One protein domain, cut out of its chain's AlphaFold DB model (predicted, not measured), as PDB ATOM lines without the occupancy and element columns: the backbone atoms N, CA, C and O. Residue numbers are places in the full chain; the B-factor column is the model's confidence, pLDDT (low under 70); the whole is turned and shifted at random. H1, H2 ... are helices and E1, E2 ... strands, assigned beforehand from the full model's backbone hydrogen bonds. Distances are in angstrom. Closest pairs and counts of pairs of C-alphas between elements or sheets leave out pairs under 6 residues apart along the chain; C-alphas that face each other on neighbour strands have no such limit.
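This is residues 6 to 100 of the 107 residues of an uncharacterized protein of Liberibacter solanacearum (strain CLso-ZC1) (UniProt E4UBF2). A long hairpin of two strands, E1 and E2, runs through the middle of the domain, with the short strand E3 beside E1 to complete a small sheet. H3 lies slantwise over E1 and E2, while H1 and H2 touch each other away from H3, and H1 only grazes the sheet. The printed part has 95 residues, with three named helices and three named strands in the order H1 E1 E2 H2 H3 E3. The sheet runs E2 - E1 - E3, all antiparallel, and the class is mixed, helices and strands. The whole is compact, with a radius of gyration of the C-alphas of 13.7 A and spans of 37 by 32 by 20 A.

Start with H1, residues 6 to 20, which touches H2, residues 55 to 62; their closest C-alphas, those of Leu 16 and Glu 61, are 6.2 A apart. These helices run opposite ways at a steep tilt of 48 degrees. Next look at E1, residues 25 to 32, and E2, residues 38 to 45, an antiparallel hairpin at 162 degrees, where N 29 and O 41 are within hydrogen-bond range at 2.9 A. E3, residues 97 to 99, is the other neighbour of E1, antiparallel at 164 degrees, with N 28 and O 98 at 2.8 A. H1 is on this sheet but only grazes it, with residues 6 to 13, and H2 is not on it. H3, residues 77 to 87, is on the sheet at a height of 10.9 A, over E2 and E1; on the local plane it stands at 35 degrees to E2, slantwise to the strands. The closest C-alphas of E1 and H3 are those of Val 29 and Leu 87, 7.1 A apart. H3 is apart from H1 and from H2. Every O i to N i+4 pair is within hydrogen-bond range in H1 and H2, and 5 of 7 are in H3.

Find C-alpha 6 at (376.690, 234.358, 440.961); from there H1 runs 21.2 A to Thr 20. E1 begins at C-alpha 25, (371.689, 221.300, 431.900), and covers 23.7 A to Lys 32; E2 then covers 22.8 A from Leu 38 to His 45. H2 measures 11.0 A, H3 15.5 A and E3 6.9 A, ending at C-alpha 99, (373.203, 223.039, 439.315).

The two C-alphas farthest apart, those of Ser 35 and Gly 49, are 40.1 A apart. The printed part has no cut. The link from H2 to H3, residues 63 to 76, is long; residues 74 to 79, of which 77 to 79 belong to H3, stand free. The mean pLDDT of the printed part is 83.3, and residues 80, 87 and 90 to 95 are under 70.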
ATOM      1  N   GLY A   6     377.646 235.430 441.243       82.12
ATOM      2  CA  GLY A   6     376.690 234.358 440.961       82.12
ATOM      3  C   GLY A   6     375.474 234.809 440.160       82.12
ATOM      4  O   GLY A   6     374.956 234.026 439.367       82.12
ATOM      5  N   ASP A   7     375.055 236.065 440.307       86.88
ATOM      6  CA  ASP A   7     373.937 236.617 439.544       86.88
ATOM      7  C   ASP A   7     374.338 236.839 438.084       86.88
ATOM      8  O   ASP A   7     373.563 236.522 437.184       86.88
ATOM      9  N   LYS A   8     375.588 237.253 437.836       89.25
ATOM     10  CA  LYS A   8     376.167 237.333 436.486       89.25
ATOM     11  C   LYS A   8     376.172 235.985 435.773       89.25
ATOM     12  O   LYS A   8     375.746 235.913 434.624       89.25
ATOM     13  N   ILE A   9     376.570 234.906 436.455       89.81
ATOM     14  CA  ILE A   9     376.514 233.551 435.878       89.81
ATOM     15  C   ILE A   9     375.070 233.149 435.569       89.81
ATOM     16  O   ILE A   9     374.794 232.607 434.501       89.81
ATOM     17  N   VAL A  10     374.127 233.427 436.473       89.94
ATOM     18  CA  VAL A  10     372.709 233.118 436.237       89.94
ATOM     19  C   VAL A  10     372.161 233.902 435.043       89.94
ATOM     20  O   VAL A  10     371.451 233.329 434.220       89.94
ATOM     21  N   LEU A  11     372.490 235.190 434.923       91.62
ATOM     22  CA  LEU A  11     372.099 236.011 433.779       91.62
ATOM     23  C   LEU A  11     372.722 235.498 432.481       91.62
ATOM     24  O   LEU A  11     372.002 235.358 431.499       91.62
ATOM     25  N   PHE A  12     374.008 235.146 432.489       93.12
ATOM     26  CA  PHE A  12     374.681 234.495 431.366       93.12
ATOM     27  C   PHE A  12     373.942 233.227 430.919       93.12
ATOM     28  O   PHE A  12     373.573 233.113 429.755       93.12
ATOM     29  N   LEU A  13     373.624 232.317 431.844       92.88
ATOM     30  CA  LEU A  13     372.907 231.076 431.527       92.88
ATOM     31  C   LEU A  13     371.502 231.341 430.971       92.88
ATOM     32  O   LEU A  13     371.041 230.627 430.079       92.88
ATOM     33  N   LYS A  14     370.814 232.370 431.481       93.12
ATOM     34  CA  LYS A  14     369.508 232.804 430.966       93.12
ATOM     35  C   LYS A  14     369.618 233.375 429.551       93.12
ATOM     36  O   LYS A  14     368.797 233.018 428.710       93.12
ATOM     37  N   ARG A  15     370.613 234.228 429.281       94.44
ATOM     38  CA  ARG A  15     370.855 234.799 427.947       94.44
ATOM     39  C   ARG A  15     371.242 233.721 426.942       94.44
ATOM     40  O   ARG A  15     370.619 233.653 425.892       94.44
ATOM     41  N   LEU A  16     372.140 232.810 427.317       94.12
ATOM     42  CA  LEU A  16     372.546 231.689 426.471       94.12
ATOM     43  C   LEU A  16     371.341 230.842 426.044       94.12
ATOM     44  O   LEU A  16     371.188 230.550 424.863       94.12
ATOM     45  N   ARG A  17     370.430 230.517 426.974       93.62
ATOM     46  CA  ARG A  17     369.172 229.823 426.638       93.62
ATOM     47  C   ARG A  17     368.277 230.643 425.721       93.62
ATOM     48  O   ARG A  17     367.745 230.098 424.766       93.62
ATOM     49  N   LYS A  18     368.097 231.932 426.015       94.94
ATOM     50  CA  LYS A  18     367.219 232.813 425.236       94.94
ATOM     51  C   LYS A  18     367.713 232.987 423.797       94.94
ATOM     52  O   LYS A  18     366.902 232.943 422.883       94.94
ATOM     53  N   ASN A  19     369.014 233.174 423.611       93.75
ATOM     54  CA  ASN A  19     369.590 233.543 422.320       93.75
ATOM     55  C   ASN A  19     369.845 232.328 421.422       93.75
ATOM     56  O   ASN A  19     369.758 232.444 420.208       93.75
ATOM     57  N   THR A  20     370.105 231.156 422.009       93.62
ATOM     58  CA  THR A  20     370.310 229.918 421.236       93.62
ATOM     59  C   THR A  20     369.053 229.061 421.122       93.62
ATOM     60  O   THR A  20     368.991 228.191 420.269       93.62
ATOM     61  N   SER A  21     368.062 229.254 422.002       93.50
ATOM     62  CA  SER A  21     366.911 228.351 422.178       93.50
ATOM     63  C   SER A  21     367.285 226.891 422.494       93.50
ATOM     64  O   SER A  21     366.427 226.007 422.478       93.50
ATOM     65  N   LYS A  22     368.554 226.623 422.842       93.50
ATOM     66  CA  LYS A  22     369.067 225.272 423.084       93.50
ATOM     67  C   LYS A  22     368.735 224.785 424.480       93.50
ATOM     68  O   LYS A  22     368.795 225.519 425.475       93.50
ATOM     69  N   LYS A  23     368.435 223.492 424.559       91.38
ATOM     70  CA  LYS A  23     368.238 222.786 425.820       91.38
ATOM     71  C   LYS A  23     369.587 222.303 426.326       91.38
ATOM     72  O   LYS A  23     370.366 221.686 425.607       91.38
ATOM     73  N   PHE A  24     369.869 222.640 427.576       92.06
ATOM     74  CA  PHE A  24     371.048 222.161 428.271       92.06
ATOM     75  C   PHE A  24     370.849 222.231 429.780       92.06
ATOM     76  O   PHE A  24     370.170 223.117 430.332       92.06
ATOM     77  N   ARG A  25     371.508 221.301 430.457       91.31
ATOM     78  CA  ARG A  25     371.689 221.300 431.900       91.31
ATOM     79  C   ARG A  25     373.088 221.788 432.225       91.31
ATOM     80  O   ARG A  25     374.001 221.704 431.414       91.31
ATOM     81  N   TYR A  26     373.255 222.307 433.427       90.69
ATOM     82  CA  TYR A  26     374.537 222.815 433.882       90.69
ATOM     83  C   TYR A  26     374.803 222.447 435.330       90.69
ATOM     84  O   TYR A  26     373.878 222.255 436.124       90.69
ATOM     85  N   PHE A  27     376.082 222.437 435.660       87.94
ATOM     86  CA  PHE A  27     376.619 222.307 437.000       87.94
ATOM     87  C   PHE A  27     377.843 223.201 437.103       87.94
ATOM     88  O   PHE A  27     378.668 223.186 436.196       87.94
ATOM     89  N   PHE A  28     377.979 223.991 438.159       87.88
ATOM     90  CA  PHE A  28     379.167 224.810 438.341       87.88
ATOM     91  C   PHE A  28     379.532 225.042 439.799       87.88
ATOM     92  O   PHE A  28     378.696 224.986 440.706       87.88
ATOM     93  N   VAL A  29     380.806 225.362 439.987       84.94
ATOM     94  CA  VAL A  29     381.412 225.702 441.270       84.94
ATOM     95  C   VAL A  29     382.201 226.992 441.158       84.94
ATOM     96  O   VAL A  29     382.787 227.282 440.114       84.94
ATOM     97  N   PHE A  30     382.221 227.760 442.242       83.50
ATOM     98  CA  PHE A  30     383.086 228.928 442.361       83.50
ATOM     99  C   PHE A  30     384.422 228.532 442.964       83.50
ATOM    100  O   PHE A  30     384.448 227.937 444.031       83.50
ATOM    101  N   GLU A  31     385.516 228.941 442.339       78.25
ATOM    102  CA  GLU A  31     386.864 228.786 442.869       78.25
ATOM    103  C   GLU A  31     387.510 230.164 443.033       78.25
ATOM    104  O   GLU A  31     387.407 231.035 442.163       78.25
ATOM    105  N   LYS A  32     388.195 230.378 444.160       76.69
ATOM    106  CA  LYS A  32     389.058 231.547 444.322       76.69
ATOM    107  C   LYS A  32     390.365 231.264 443.588       76.69
ATOM    108  O   LYS A  32     391.115 230.372 443.974       76.69
ATOM    109  N   HIS A  33     390.645 232.015 442.530       73.19
ATOM    110  CA  HIS A  33     391.902 231.871 441.815       73.19
ATOM    111  C   HIS A  33     393.077 232.319 442.688       73.19
ATOM    112  O   HIS A  33     392.934 233.208 443.533       73.19
ATOM    113  N   LYS A  34     394.269 231.762 442.437       72.00
ATOM    114  CA  LYS A  34     395.508 232.144 443.140       72.00
ATOM    115  C   LYS A  34     395.815 233.642 443.022       72.00
ATOM    116  O   LYS A  34     396.387 234.214 443.937       72.00
ATOM    117  N   SER A  35     395.384 234.283 441.930       72.06
ATOM    118  CA  SER A  35     395.526 235.732 441.712       72.06
ATOM    119  C   SER A  35     394.504 236.594 442.469       72.06
ATOM    120  O   SER A  35     394.483 237.804 442.286       72.06
ATOM    121  N   GLY A  36     393.601 235.993 443.250       72.38
ATOM    122  CA  GLY A  36     392.522 236.689 443.957       72.38
ATOM    123  C   GLY A  36     391.232 236.883 443.148       72.38
ATOM    124  O   GLY A  36     390.196 237.177 443.743       72.38
ATOM    125  N   ASN A  37     391.258 236.652 441.831       76.12
ATOM    126  CA  ASN A  37     390.071 236.733 440.972       76.12
ATOM    127  C   ASN A  37     389.114 235.552 441.201       76.12
ATOM    128  O   ASN A  37     389.529 234.448 441.556       76.12
ATOM    129  N   LEU A  38     387.816 235.770 440.988       78.19
ATOM    130  CA  LEU A  38     386.803 234.717 441.095       78.19
ATOM    131  C   LEU A  38     386.689 233.958 439.778       78.19
ATOM    132  O   LEU A  38     386.420 234.557 438.740       78.19
ATOM    133  N   HIS A  39     386.873 232.644 439.830       83.44
ATOM    134  CA  HIS A  39     386.710 231.752 438.690       83.44
ATOM    135  C   HIS A  39     385.488 230.859 438.911       83.44
ATOM    136  O   HIS A  39     385.124 230.540 440.044       83.44
ATOM    137  N   ALA A  40     384.840 230.457 437.823       85.06
ATOM    138  CA  ALA A  40     383.791 229.453 437.863       85.06
ATOM    139  C   ALA A  40     384.156 228.299 436.935       85.06
ATOM    140  O   ALA A  40     384.438 228.507 435.756       85.06
ATOM    141  N   HIS A  41     384.122 227.086 437.475       86.69
ATOM    142  CA  HIS A  41     384.240 225.865 436.691       86.69
ATOM    143  C   HIS A  41     382.837 225.345 436.427       86.69
ATOM    144  O   HIS A  41     382.085 225.114 437.370       86.69
ATOM    145  N   MET A  42     382.482 225.198 435.154       87.25
ATOM    146  CA  MET A  42     381.141 224.824 434.728       87.25
ATOM    147  C   MET A  42     381.189 223.631 433.785       87.25
ATOM    148  O   MET A  42     381.991 223.588 432.855       87.25
ATOM    149  N   LEU A  43     380.272 222.701 434.007       88.69
ATOM    150  CA  LEU A  43     379.881 221.690 433.052       88.69
ATOM    151  C   LEU A  43     378.535 222.036 432.440       88.69
ATOM    152  O   LEU A  43     377.593 222.382 433.154       88.69
ATOM    153  N   ILE A  44     378.440 221.857 431.129       89.62
ATOM    154  CA  ILE A  44     377.209 221.981 430.355       89.62
ATOM    155  C   ILE A  44     376.951 220.620 429.715       89.62
ATOM    156  O   ILE A  44     377.841 220.061 429.084       89.62
ATOM    157  N   HIS A  45     375.754 220.087 429.927       87.81
ATOM    158  CA  HIS A  45     375.317 218.790 429.422       87.81
ATOM    159  C   HIS A  45     374.129 218.989 428.496       87.81
ATOM    160  O   HIS A  45     373.205 219.739 428.823       87.81
ATOM    161  N   GLN A  46     374.155 218.291 427.373       88.31
ATOM    162  CA  GLN A  46     373.067 218.233 426.409       88.31
ATOM    163  C   GLN A  46     372.673 216.775 426.227       88.31
ATOM    164  O   GLN A  46     373.523 215.896 426.370       88.31
ATOM    165  N   GLU A  47     371.392 216.521 425.977       85.56
ATOM    166  CA  GLU A  47     370.928 215.164 425.717       85.56
ATOM    167  C   GLU A  47     371.303 214.765 424.287       85.56
ATOM    168  O   GLU A  47     371.427 215.606 423.390       85.56
ATOM    169  N   ILE A  48     371.463 213.463 424.058       81.69
ATOM    170  CA  ILE A  48     371.668 212.940 422.707       81.69
ATOM    171  C   ILE A  48     370.445 213.315 421.855       81.69
ATOM    172  O   ILE A  48     369.308 213.036 422.229       81.69
ATOM    173  N   GLY A  49     370.694 213.952 420.708       82.56
ATOM    174  CA  GLY A  49     369.653 214.425 419.788       82.56
ATOM    175  C   GLY A  49     369.246 215.892 419.965       82.56
ATOM    176  O   GLY A  49     368.528 216.410 419.111       82.56
ATOM    177  N   ASP A  50     369.720 216.584 421.007       87.31
ATOM    178  CA  ASP A  50     369.567 218.039 421.110       87.31
ATOM    179  C   ASP A  50     370.490 218.768 420.115       87.31
ATOM    180  O   ASP A  50     371.583 218.305 419.772       87.31
ATOM    181  N   GLU A  51     370.090 219.970 419.694       89.06
ATOM    182  CA  GLU A  51     370.976 220.843 418.926       89.06
ATOM    183  C   GLU A  51     372.165 221.293 419.793       89.06
ATOM    184  O   GLU A  51     371.999 221.927 420.841       89.06
ATOM    185  N   LEU A  52     373.384 220.979 419.349       91.06
ATOM    186  CA  LEU A  52     374.593 221.203 420.137       91.06
ATOM    187  C   LEU A  52     374.938 222.690 420.277       91.06
ATOM    188  O   LEU A  52     374.951 223.454 419.307       91.06
ATOM    189  N   LEU A  53     375.277 223.091 421.501       92.62
ATOM    190  CA  LEU A  53     375.870 224.383 421.807       92.62
ATOM    191  C   LEU A  53     377.262 224.454 421.194       92.62
ATOM    192  O   LEU A  53     378.139 223.627 421.453       92.62
ATOM    193  N   LYS A  54     377.481 225.491 420.396       92.94
ATOM    194  CA  LYS A  54     378.777 225.771 419.797       92.94
ATOM    195  C   LYS A  54     379.621 226.546 420.796       92.94
ATOM    196  O   LYS A  54     379.138 227.406 421.529       92.94
ATOM    197  N   LYS A  55     380.931 226.302 420.757       92.50
ATOM    198  CA  LYS A  55     381.910 227.055 421.552       92.50
ATOM    199  C   LYS A  55     381.741 228.572 421.381       92.50
ATOM    200  O   LYS A  55     381.765 229.285 422.377       92.50
ATOM    201  N   ALA A  56     381.536 229.037 420.147       92.38
ATOM    202  CA  ALA A  56     381.362 230.455 419.839       92.38
ATOM    203  C   ALA A  56     380.178 231.078 420.598       92.38
ATOM    204  O   ALA A  56     380.360 232.103 421.237       92.38
ATOM    205  N   GLU A  57     379.022 230.406 420.632       93.69
ATOM    206  CA  GLU A  57     377.811 230.888 421.319       93.69
ATOM    207  C   GLU A  57     378.046 231.053 422.827       93.69
ATOM    208  O   GLU A  57     377.653 232.044 423.435       93.69
ATOM    209  N   VAL A  58     378.742 230.090 423.439       92.44
ATOM    210  CA  VAL A  58     379.085 230.143 424.867       92.44
ATOM    211  C   VAL A  58     380.040 231.304 425.154       92.44
ATOM    212  O   VAL A  58     379.878 232.010 426.150       92.44
ATOM    213  N   GLN A  59     381.052 231.496 424.304       93.12
ATOM    214  CA  GLN A  59     382.064 232.530 424.508       93.12
ATOM    215  C   GLN A  59     381.519 233.937 424.245       93.12
ATOM    216  O   GLN A  59     381.803 234.838 425.032       93.12
ATOM    217  N   GLU A  60     380.715 234.114 423.198       92.12
ATOM    218  CA  GLU A  60     380.076 235.383 422.840       92.12
ATOM    219  C   GLU A  60     379.189 235.904 423.978       92.12
ATOM    220  O   GLU A  60     379.305 237.060 424.391       92.12
ATOM    221  N   GLU A  61     378.383 235.027 424.580       91.69
ATOM    222  CA  GLU A  61     377.504 235.395 425.694       91.69
ATOM    223  C   GLU A  61     378.251 235.770 426.981       91.69
ATOM    224  O   GLU A  61     377.768 236.589 427.777       91.69
ATOM    225  N   TRP A  62     379.428 235.179 427.213       90.00
ATOM    226  CA  TRP A  62     380.255 235.476 428.385       90.00
ATOM    227  C   TRP A  62     381.213 236.652 428.177       90.00
ATOM    228  O   TRP A  62     381.678 237.229 429.159       90.00
ATOM    229  N   MET A  63     381.476 237.059 426.932       86.12
ATOM    230  CA  MET A  63     382.464 238.091 426.591       86.12
ATOM    231  C   MET A  63     382.256 239.409 427.358       86.12
ATOM    232  O   MET A  63     383.211 240.120 427.654       86.12
ATOM    233  N   ARG A  64     381.009 239.716 427.735       78.81
ATOM    234  CA  ARG A  64     380.637 240.915 428.508       78.81
ATOM    235  C   ARG A  64     381.016 240.850 429.991       78.81
ATOM    236  O   ARG A  64     381.051 241.878 430.655       78.81
ATOM    237  N   GLU A  65     381.236 239.654 430.528       82.81
ATOM    238  CA  GLU A  65     381.458 239.415 431.959       82.81
ATOM    239  C   GLU A  65     382.904 239.019 432.279       82.81
ATOM    240  O   GLU A  65     383.321 239.131 433.434       82.81
ATOM    241  N   GLY A  66     383.670 238.574 431.278       84.62
ATOM    242  CA  GLY A  66     385.095 238.298 431.409       84.62
ATOM    243  C   GLY A  66     385.608 237.261 430.414       84.62
ATOM    244  O   GLY A  66     385.081 237.082 429.318       84.62
ATOM    245  N   PHE A  67     386.657 236.551 430.820       85.75
ATOM    246  CA  PHE A  67     387.306 235.533 429.999       85.75
ATOM    247  C   PHE A  67     386.659 234.162 430.197       85.75
ATOM    248  O   PHE A  67     386.239 233.812 431.301       85.75
ATOM    249  N   SER A  68     386.601 233.372 429.125       89.19
ATOM    250  CA  SER A  68     386.104 231.996 429.152       89.19
ATOM    251  C   SER A  68     387.076 231.049 428.457       89.19
ATOM    252  O   SER A  68     387.625 231.347 427.395       89.19
ATOM    253  N   HIS A  69     387.248 229.865 429.042       88.88
ATOM    254  CA  HIS A  69     387.949 228.755 428.415       88.88
ATOM    255  C   HIS A  69     386.977 227.586 428.252       88.88
ATOM    256  O   HIS A  69     386.626 226.913 429.220       88.88
ATOM    257  N   VAL A  70     386.526 227.365 427.018       90.12
ATOM    258  CA  VAL A  70     385.523 226.347 426.686       90.12
ATOM    259  C   VAL A  70     386.192 225.199 425.942       90.12
ATOM    260  O   VAL A  70     386.863 225.409 424.926       90.12
ATOM    261  N   ARG A  71     385.982 223.980 426.443       88.19
ATOM    262  CA  ARG A  71     386.490 222.741 425.858       88.19
ATOM    263  C   ARG A  71     385.358 221.725 425.768       88.19
ATOM    264  O   ARG A  71     384.653 221.520 426.751       88.19
ATOM    265  N   LEU A  72     385.221 221.088 424.606       87.81
ATOM    266  CA  LEU A  72     384.359 219.922 424.463       87.81
ATOM    267  C   LEU A  72     385.003 218.754 425.207       87.81
ATOM    268  O   LEU A  72     386.173 218.428 424.979       87.81
ATOM    269  N   LEU A  73     384.248 218.173 426.128       83.06
ATOM    270  CA  LEU A  73     384.695 217.049 426.927       83.06
ATOM    271  C   LEU A  73     384.234 215.746 426.276       83.06
ATOM    272  O   LEU A  73     383.185 215.709 425.638       83.06
ATOM    273  N   LYS A  74     385.039 214.694 426.420       80.62
ATOM    274  CA  LYS A  74     384.651 213.343 426.015       80.62
ATOM    275  C   LYS A  74     383.937 212.675 427.186       80.62
ATOM    276  O   LYS A  74     384.226 212.986 428.340       80.62
ATOM    277  N   GLU A  75     383.030 211.755 426.894       74.31
ATOM    278  CA  GLU A  75     382.363 210.934 427.908       74.31
ATOM    279  C   GLU A  75     383.335 209.876 428.453       74.31
ATOM    280  O   GLU A  75     383.246 208.691 428.146       74.31
ATOM    281  N   ASP A  76     384.325 210.318 429.229       77.94
ATOM    282  CA  ASP A  76     385.312 209.448 429.858       77.94
ATOM    283  C   ASP A  76     385.446 209.703 431.367       77.94
ATOM    284  O   ASP A  76     385.105 210.758 431.913       77.94
ATOM    285  N   LEU A  77     385.971 208.697 432.071       73.31
ATOM    286  CA  LEU A  77     386.183 208.760 433.519       73.31
ATOM    287  C   LEU A  77     387.157 209.874 433.925       73.31
ATOM    288  O   LEU A  77     387.067 210.396 435.037       73.31
ATOM    289  N   ASN A  78     388.087 210.253 433.047       74.25
ATOM    290  CA  ASN A  78     389.063 211.304 433.327       74.25
ATOM    291  C   ASN A  78     388.395 212.676 433.391       74.25
ATOM    292  O   ASN A  78     388.720 213.483 434.259       74.25
ATOM    293  N   THR A  79     387.414 212.906 432.527       72.19
ATOM    294  CA  THR A  79     386.579 214.100 432.496       72.19
ATOM    295  C   THR A  79     385.746 214.212 433.768       72.19
ATOM    296  O   THR A  79     385.762 215.255 434.423       72.19
ATOM    297  N   ALA A  80     385.082 213.126 434.170       69.56
ATOM    298  CA  ALA A  80     384.318 213.097 435.415       69.56
ATOM    299  C   ALA A  80     385.217 213.367 436.637       69.56
ATOM    300  O   ALA A  80     384.908 214.220 437.470       69.56
ATOM    301  N   ARG A  81     386.386 212.716 436.709       75.00
ATOM    302  CA  ARG A  81     387.381 212.941 437.775       75.00
ATOM    303  C   ARG A  81     387.904 214.372 437.799       75.00
ATOM    304  O   ARG A  81     388.042 214.948 438.875       75.00
ATOM    305  N   TYR A  82     388.175 214.955 436.633       73.38
ATOM    306  CA  TYR A  82     388.638 216.336 436.516       73.38
ATOM    307  C   TYR A  82     387.625 217.325 437.095       73.38
ATOM    308  O   TYR A  82     388.011 218.297 437.733       73.38
ATOM    309  N   VAL A  83     386.332 217.060 436.944       70.12
ATOM    310  CA  VAL A  83     385.273 217.906 437.506       70.12
ATOM    311  C   VAL A  83     385.154 217.682 439.007       70.12
ATOM    312  O   VAL A  83     385.129 218.650 439.768       70.12
ATOM    313  N   CYS A  84     385.141 216.422 439.448       72.31
ATOM    314  CA  CYS A  84     385.104 216.082 440.869       72.31
ATOM    315  C   CYS A  84     386.295 216.672 441.636       72.31
ATOM    316  O   CYS A  84     386.141 217.081 442.783       72.31
ATOM    317  N   LYS A  85     387.458 216.820 440.989       76.25
ATOM    318  CA  LYS A  85     388.616 217.526 441.552       76.25
ATOM    319  C   LYS A  85     388.271 218.946 442.014       76.25
ATOM    320  O   LYS A  85     388.758 219.361 443.059       76.25
ATOM    321  N   TYR A  86     387.443 219.686 441.273       72.00
ATOM    322  CA  TYR A  86     387.050 221.051 441.651       72.00
ATOM    323  C   TYR A  86     386.050 221.093 442.805       72.00
ATOM    324  O   TYR A  86     386.003 222.080 443.533       72.00
ATOM    325  N   LEU A  87     385.275 220.024 442.996       68.88
ATOM    326  CA  LEU A  87     384.378 219.882 444.143       68.88
ATOM    327  C   LEU A  87     385.126 219.549 445.431       68.88
ATOM    328  O   LEU A  87     384.709 219.968 446.505       68.88
ATOM    329  N   LEU A  88     386.209 218.781 445.309       70.44
ATOM    330  CA  LEU A  88     386.914 218.164 446.432       70.44
ATOM    331  C   LEU A  88     388.239 218.850 446.779       70.44
ATOM    332  O   LEU A  88     388.983 218.355 447.621       70.44
ATOM    333  N   LYS A  89     388.569 219.969 446.127       70.56
ATOM    334  CA  LYS A  89     389.783 220.729 446.442       70.56
ATOM    335  C   LYS A  89     389.709 221.230 447.890       70.56
ATOM    336  O   LYS A  89     388.650 221.659 448.314       70.56
ATOM    337  N   GLU A  90     390.798 221.200 448.656       55.66
ATOM    338  CA  GLU A  90     390.773 221.531 450.099       55.66
ATOM    339  C   GLU A  90     390.258 222.951 450.408       55.66
ATOM    340  O   GLU A  90     389.574 223.167 451.412       55.66
ATOM    341  N   ASP A  91     390.464 223.891 449.481       60.72
ATOM    342  CA  ASP A  91     389.888 225.244 449.514       60.72
ATOM    343  C   ASP A  91     388.356 225.267 449.291       60.72
ATOM    344  O   ASP A  91     387.743 226.335 449.248       60.72
ATOM    345  N   ALA A  92     387.715 224.101 449.139       57.06
ATOM    346  CA  ALA A  92     386.283 223.957 448.900       57.06
ATOM    347  C   ALA A  92     385.401 224.145 450.130       57.06
ATOM    348  O   ALA A  92     384.175 224.211 449.994       57.06
ATOM    349  N   LYS A  93     385.988 224.310 451.323       57.19
ATOM    350  CA  LYS A  93     385.234 224.699 452.522       57.19
ATOM    351  C   LYS A  93     384.534 226.045 452.281       57.19
ATOM    352  O   LYS A  93     385.153 227.103 452.279       57.19
ATOM    353  N   GLY A  94     383.216 225.994 452.069       62.28
ATOM    354  CA  GLY A  94     382.377 227.161 451.777       62.28
ATOM    355  C   GLY A  94     382.178 227.479 450.288       62.28
ATOM    356  O   GLY A  94     381.547 228.495 449.974       62.28
ATOM    357  N   ILE A  95     382.659 226.632 449.364       69.62
ATOM    358  CA  ILE A  95     382.359 226.767 447.933       69.62
ATOM    359  C   ILE A  95     380.870 226.510 447.701       69.62
ATOM    360  O   ILE A  95     380.314 225.474 448.061       69.62
ATOM    361  N   ARG A  96     380.207 227.478 447.061       75.44
ATOM    362  CA  ARG A  96     378.818 227.326 446.631       75.44
ATOM    363  C   ARG A  96     378.777 226.557 445.320       75.44
ATOM    364  O   ARG A  96     379.242 227.047 444.293       75.44
ATOM    365  N   VAL A  97     378.166 225.383 445.368       82.50
ATOM    366  CA  VAL A  97     377.819 224.590 444.189       82.50
ATOM    367  C   VAL A  97     376.447 225.032 443.682       82.50
ATOM    368  O   VAL A  97     375.539 225.297 444.475       82.50
ATOM    369  N   ARG A  98     376.279 225.131 442.362       87.31
ATOM    370  CA  ARG A  98     374.979 225.377 441.726       87.31
ATOM    371  C   ARG A  98     374.783 224.444 440.543       87.31
ATOM    372  O   ARG A  98     375.703 224.199 439.773       87.31
ATOM    373  N   ALA A  99     373.559 223.964 440.378       89.69
ATOM    374  CA  ALA A  99     373.203 223.039 439.315       89.69
ATOM    375  C   ALA A  99     371.816 223.356 438.754       89.69
ATOM    376  O   ALA A  99     371.015 224.054 439.381       89.69
ATOM    377  N   SER A 100     371.528 222.830 437.567       89.50
ATOM    378  CA  SER A 100     370.168 222.798 437.030       89.50
ATOM    379  C   SER A 100     369.231 221.988 437.930       89.50
ATOM    380  O   SER A 100     369.655 221.087 438.653       89.50
TER     381      SER A 100